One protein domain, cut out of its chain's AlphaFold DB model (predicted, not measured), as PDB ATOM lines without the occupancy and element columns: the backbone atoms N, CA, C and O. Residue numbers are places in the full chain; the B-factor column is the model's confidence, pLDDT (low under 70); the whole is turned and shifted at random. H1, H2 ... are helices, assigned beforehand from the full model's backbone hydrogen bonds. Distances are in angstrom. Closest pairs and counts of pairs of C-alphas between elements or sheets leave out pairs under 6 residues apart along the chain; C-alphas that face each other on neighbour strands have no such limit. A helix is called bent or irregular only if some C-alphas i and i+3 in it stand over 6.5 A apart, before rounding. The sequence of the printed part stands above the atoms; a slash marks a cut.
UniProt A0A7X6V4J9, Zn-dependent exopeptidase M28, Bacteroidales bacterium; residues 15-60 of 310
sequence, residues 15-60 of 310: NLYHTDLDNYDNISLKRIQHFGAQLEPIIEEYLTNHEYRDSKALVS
ATOM      1  N   ASN A  15     140.308 179.705 104.445       73.38
ATOM      2  CA  ASN A  15     139.070 179.654 103.673       73.38
ATOM      3  C   ASN A  15     138.174 178.451 104.014       73.38
ATOM      4  O   ASN A  15     136.971 178.533 103.772       73.38
ATOM      5  N   LEU A  16     138.725 177.369 104.578       77.75
ATOM      6  CA  LEU A  16     137.961 176.188 104.999       77.75
ATOM      7  C   LEU A  16     137.346 176.364 106.396       77.75
ATOM      8  O   LEU A  16     136.347 175.726 106.714       77.75
ATOM      9  N   TYR A  17     137.901 177.261 107.213       77.75
ATOM     10  CA  TYR A  17     137.524 177.457 108.612       77.75
ATOM     11  C   TYR A  17     136.058 177.905 108.786       77.75
ATOM     12  O   TYR A  17     135.643 178.928 108.234       77.75
ATOM     13  N   HIS A  18     135.294 177.188 109.628       80.81
ATOM     14  CA  HIS A  18     133.833 177.361 109.818       80.81
ATOM     15  C   HIS A  18     133.017 177.179 108.527       80.81
ATOM     16  O   HIS A  18     132.022 177.869 108.309       80.81
ATOM     17  N   THR A  19     133.435 176.256 107.664       77.88
ATOM     18  CA  THR A  19     132.664 175.836 106.485       77.88
ATOM     19  C   THR A  19     132.474 174.323 106.494       77.88
ATOM     20  O   THR A  19     133.164 173.618 107.228       77.88
ATOM     21  N   ASP A  20     131.601 173.800 105.635       82.62
ATOM     22  CA  ASP A  20     131.419 172.348 105.472       82.62
ATOM     23  C   ASP A  20     132.692 171.636 104.967       82.62
ATOM     24  O   ASP A  20     132.796 170.409 105.024       82.62
ATOM     25  N   LEU A  21     133.679 172.400 104.478       83.38
ATOM     26  CA  LEU A  21     134.989 171.895 104.076       83.38
ATOM     27  C   LEU A  21     135.959 171.722 105.260       83.38
ATOM     28  O   LEU A  21     137.032 171.155 105.075       83.38
ATOM     29  N   ASP A  22     135.606 172.152 106.472       85.00
ATOM     30  CA  ASP A  22     136.372 171.872 107.694       85.00
ATOM     31  C   ASP A  22     136.111 170.430 108.170       85.00
ATOM     32  O   ASP A  22     135.381 170.169 109.126       85.00
ATOM     33  N   ASN A  23     136.626 169.460 107.412       87.44
ATOM     34  CA  ASN A  23     136.367 168.036 107.606       87.44
ATOM     35  C   ASN A  23     137.633 167.186 107.392       87.44
ATOM     36  O   ASN A  23     138.677 167.681 106.961       87.44
ATOM     37  N   TYR A  24     137.540 165.887 107.700       89.25
ATOM     38  CA  TYR A  24     138.679 164.961 107.668       89.25
ATOM     39  C   TYR A  24     139.370 164.854 106.305       89.25
ATOM     40  O   TYR A  24     140.572 164.597 106.273       89.25
ATOM     41  N   ASP A  25     138.659 165.090 105.201       89.25
ATOM     42  CA  ASP A  25     139.229 164.976 103.856       89.25
ATOM     43  C   ASP A  25     140.239 166.099 103.563       89.25
ATOM     44  O   ASP A  25     141.149 165.918 102.754       89.25
ATOM     45  N   ASN A  26     140.131 167.235 104.262       85.44
ATOM     46  CA  ASN A  26     141.045 168.374 104.129       85.44
ATOM     47  C   ASN A  26     142.160 168.393 105.195       85.44
ATOM     48  O   ASN A  26     143.021 169.285 105.212       85.44
ATOM     49  N   ILE A  27     142.209 167.376 106.065       85.69
ATOM     50  CA  ILE A  27     143.290 167.203 107.036       85.69
ATOM     51  C   ILE A  27     144.515 166.592 106.351       85.69
ATOM     52  O   ILE A  27     144.473 165.520 105.755       85.69
ATOM     53  N   SER A  28     145.667 167.247 106.511       86.56
ATOM     54  CA  SER A  28     146.945 166.721 106.028       86.56
ATOM     55  C   SER A  28     147.750 166.118 107.170       86.56
ATOM     56  O   SER A  28     148.213 166.831 108.064       86.56
ATOM     57  N   LEU A  29     148.006 164.810 107.092       89.62
ATOM     58  CA  LEU A  29     148.857 164.110 108.057       89.62
ATOM     59  C   LEU A  29     150.265 164.718 108.117       89.62
ATOM     60  O   LEU A  29     150.812 164.903 109.199       89.62
ATOM     61  N   LYS A  30     150.825 165.108 106.963       89.12
ATOM     62  CA  LYS A  30     152.135 165.776 106.898       89.12
ATOM     63  C   LYS A  30     152.131 167.104 107.657       89.12
ATOM     64  O   LYS A  30     153.110 167.406 108.331       89.12
ATOM     65  N   ARG A  31     151.039 167.879 107.568       83.38
ATOM     66  CA  ARG A  31     150.894 169.150 108.300       83.38
ATOM     67  C   ARG A  31     150.839 168.904 109.804       83.38
ATOM     68  O   ARG A  31     151.587 169.548 110.530       83.38
ATOM     69  N   ILE A  32     150.045 167.929 110.256       88.12
ATOM     70  CA  ILE A  32     149.988 167.537 111.675       88.12
ATOM     71  C   ILE A  32     151.378 167.146 112.181       88.12
ATOM     72  O   ILE A  32     151.808 167.610 113.232       88.12
ATOM     73  N   GLN A  33     152.100 166.328 111.417       91.50
ATOM     74  CA  GLN A  33     153.412 165.825 111.811       91.50
ATOM     75  C   GLN A  33     154.462 166.943 111.874       91.50
ATOM     76  O   GLN A  33     155.227 167.019 112.829       91.50
ATOM     77  N   HIS A  34     154.456 167.853 110.896       86.69
ATOM     78  CA  HIS A  34     155.318 169.035 110.899       86.69
ATOM     79  C   HIS A  34     154.996 169.979 112.064       86.69
ATOM     80  O   HIS A  34     155.905 170.464 112.730       86.69
ATOM     81  N   PHE A  35     153.713 170.211 112.341       88.12
ATOM     82  CA  PHE A  35     153.278 171.044 113.459       88.12
ATOM     83  C   PHE A  35     153.678 170.431 114.806       88.12
ATOM     84  O   PHE A  35     154.238 171.119 115.653       88.12
ATOM     85  N   GLY A  36     153.495 169.117 114.967       90.38
ATOM     86  CA  GLY A  36     153.972 168.368 116.130       90.38
ATOM     87  C   GLY A  36     155.482 168.507 116.330       90.38
ATOM     88  O   GLY A  36     155.906 168.874 117.417       90.38
ATOM     89  N   ALA A  37     156.279 168.337 115.270       91.69
ATOM     90  CA  ALA A  37     157.737 168.482 115.329       91.69
ATOM     91  C   ALA A  37     158.209 169.903 115.702       91.69
ATOM     92  O   ALA A  37     159.317 170.073 116.205       91.69
ATOM     93  N   GLN A  38     157.390 170.930 115.452       88.44
ATOM     94  CA  GLN A  38     157.669 172.302 115.888       88.44
ATOM     95  C   GLN A  38     157.265 172.549 117.346       88.44
ATOM     96  O   GLN A  38     157.959 173.282 118.048       88.44
ATOM     97  N   LEU A  39     156.150 171.966 117.797       91.31
ATOM     98  CA  LEU A  39     155.607 172.193 119.139       91.31
ATOM     99  C   LEU A  39     156.252 171.327 120.215       91.31
ATOM    100  O   LEU A  39     156.434 171.806 121.330       91.31
ATOM    101  N   GLU A  40     156.595 170.080 119.898       94.06
ATOM    102  CA  GLU A  40     157.216 169.131 120.825       94.06
ATOM    103  C   GLU A  40     158.414 169.730 121.581       94.06
ATOM    104  O   GLU A  40     158.346 169.751 122.810       94.06
ATOM    105  N   PRO A  41     159.439 170.319 120.926       91.19
ATOM    106  CA  PRO A  41     160.571 170.896 121.653       91.19
ATOM    107  C   PRO A  41     160.174 172.092 122.528       91.19
ATOM    108  O   PRO A  41     160.785 172.320 123.566       91.19
ATOM    109  N   ILE A  42     159.142 172.856 122.148       89.38
ATOM    110  CA  ILE A  42     158.657 173.987 122.952       89.38
ATOM    111  C   ILE A  42     157.954 173.479 124.216       89.38
ATOM    112  O   ILE A  42     158.155 174.019 125.302       89.38
ATOM    113  N   ILE A  43     157.124 172.443 124.075       90.62
ATOM    114  CA  ILE A  43     156.410 171.816 125.190       90.62
ATOM    115  C   ILE A  43     157.406 171.130 126.128       90.62
ATOM    116  O   ILE A  43     157.304 171.296 127.342       90.62
ATOM    117  N   GLU A  44     158.375 170.394 125.584       94.19
ATOM    118  CA  GLU A  44     159.431 169.744 126.358       94.19
ATOM    119  C   GLU A  44     160.233 170.769 127.169       94.19
ATOM    120  O   GLU A  44     160.368 170.619 128.384       94.19
ATOM    121  N   GLU A  45     160.687 171.851 126.533       90.50
ATOM    122  CA  GLU A  45     161.420 172.933 127.194       90.50
ATOM    123  C   GLU A  45     160.580 173.584 128.306       90.50
ATOM    124  O   GLU A  45     161.045 173.722 129.438       90.50
ATOM    125  N   TYR A  46     159.309 173.905 128.033       88.06
ATOM    126  CA  TYR A  46     158.403 174.498 129.022       88.06
ATOM    127  C   TYR A  46     158.155 173.588 130.236       88.06
ATOM    128  O   TYR A  46     158.060 174.073 131.364       88.06
ATOM    129  N   LEU A  47     158.045 172.272 130.026       90.25
ATOM    130  CA  LEU A  47     157.756 171.308 131.093       90.25
ATOM    131  C   LEU A  47     158.996 170.890 131.893       90.25
ATOM    132  O   LEU A  47     158.868 170.528 133.065       90.25
ATOM    133  N   THR A  48     160.179 170.894 131.276       94.12
ATOM    134  CA  THR A  48     161.402 170.339 131.881       94.12
ATOM    135  C   THR A  48     162.353 171.402 132.420       94.12
ATOM    136  O   THR A  48     163.033 171.147 133.420       94.12
ATOM    137  N   ASN A  49     162.385 172.605 131.840       92.12
ATOM    138  CA  ASN A  49     163.263 173.666 132.314       92.12
ATOM    139  C   ASN A  49     162.732 174.276 133.626       92.12
ATOM    140  O   ASN A  49     161.587 174.711 133.752       92.12
ATOM    141  N   HIS A  50     163.604 174.315 134.636       92.50
ATOM    142  CA  HIS A  50     163.303 174.838 135.965       92.50
ATOM    143  C   HIS A  50     162.909 176.322 135.972       92.50
ATOM    144  O   HIS A  50     162.212 176.736 136.897       92.50
ATOM    145  N   GLU A  51     163.333 177.101 134.972       88.25
ATOM    146  CA  GLU A  51     162.978 178.515 134.814       88.25
ATOM    147  C   GLU A  51     161.458 178.709 134.751       88.25
ATOM    148  O   GLU A  51     160.907 179.553 135.457       88.25
ATOM    149  N   TYR A  52     160.755 177.855 134.004       86.12
ATOM    150  CA  TYR A  52     159.309 177.969 133.794       86.12
ATOM    151  C   TYR A  52     158.461 177.430 134.952       86.12
ATOM    152  O   TYR A  52     157.232 177.493 134.901       86.12
ATOM    153  N   ARG A  53     159.089 176.959 136.041       85.06
ATOM    154  CA  ARG A  53     158.377 176.670 137.298       85.06
ATOM    155  C   ARG A  53     157.813 177.937 137.933       85.06
ATOM    156  O   ARG A  53     156.826 177.860 138.664       85.06
ATOM    157  N   ASP A  54     158.434 179.090 137.680       85.69
ATOM    158  CA  ASP A  54     157.858 180.374 138.053       85.69
ATOM    159  C   ASP A  54     156.812 180.792 137.012       85.69
ATOM    160  O   ASP A  54     157.124 181.070 135.855       85.69
ATOM    161  N   SER A  55     155.557 180.917 137.446       78.25
ATOM    162  CA  SER A  55     154.455 181.440 136.625       78.25
ATOM    163  C   SER A  55     154.704 182.841 136.037       78.25
ATOM    164  O   SER A  55     153.993 183.248 135.118       78.25
ATOM    165  N   LYS A  56     155.704 183.577 136.546       82.62
ATOM    166  CA  LYS A  56     156.132 184.885 136.039       82.62
ATOM    167  C   LYS A  56     157.293 184.825 135.046       82.62
ATOM    168  O   LYS A  56     157.616 185.863 134.480       82.62
ATOM    169  N   ALA A  57     157.885 183.660 134.777       82.44
ATOM    170  CA  ALA A  57     159.028 183.525 133.866       82.44
ATOM    171  C   ALA A  57     158.734 184.013 132.434       82.44
ATOM    172  O   ALA A  57     159.620 184.503 131.740       82.44
ATOM    173  N   LEU A  58     157.473 183.931 131.999       78.44
ATOM    174  CA  LEU A  58     157.023 184.412 130.687       78.44
ATOM    175  C   LEU A  58     156.506 185.863 130.708       78.44
ATOM    176  O   LEU A  58     156.091 186.388 129.675       78.44
ATOM    177  N   VAL A  59     156.509 186.520 131.871       78.44
ATOM    178  CA  VAL A  59     156.105 187.920 132.016       78.44
ATOM    179  C   VAL A  59     157.349 188.786 131.853       78.44
ATOM    180  O   VAL A  59     158.283 188.718 132.647       78.44
ATOM    181  N   SER A  60     157.362 189.621 130.815       73.62
ATOM    182  CA  SER A  60     158.457 190.553 130.557       73.62
ATOM    183  C   SER A  60     157.928 191.968 130.376       73.62
ATOM    184  O   SER A  60     157.124 192.236 129.485       73.62
TER     185      SER A  60
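Overview. This is residues 15 to 60 of the 310 residues of the protein "Zn-dependent exopeptidase M28" of Bacteroidales bacterium (UniProt A0A7X6V4J9). A wide, open U: residues 15 to 28, without a named element, make one arm, the long bent helix H1 makes the base, and short H2 with the tail after it makes the other arm. The printed part has 46 residues, with two named helices, H1 then H2, and no named strand: all helix. It is extended, a rod of 43 by 21 by 13 A, with a radius of gyration of the C-alphas of 16.5 A.

Along the chain. H1, residues 29 to 48, was assigned as one helix by its hydrogen bonds but is bent: C-alphas 38 and 41 are 6.6 A apart. Arm H1a, residues 29 to 38, starts at C-alpha (148.857, 164.110, 108.057) and is 14.4 A long; arm H1b, residues 41 to 48, is 10.3 A. H2, residues 50 to 53, is 5.4 A and ends at C-alpha (158.377, 176.670, 137.298).

Arrangement. H1a and H1b stand at a steep tilt of 47 degrees. H1b and H2 are close but not clearly touching; their closest C-alphas, Tyr 46 and Tyr 52, are 6.0 A apart. H1a and H2 are apart. In H1a and H1b every O i to N i+4 pair is within hydrogen-bond range; H2 is too short for one.

Size, cuts and confidence. The farthest C-alphas, Asp 20 and His 50, are 44.2 A apart. The printed part has no cut, the link from H1 to H2 is tight, and no printed residue is under 70 in pLDDT.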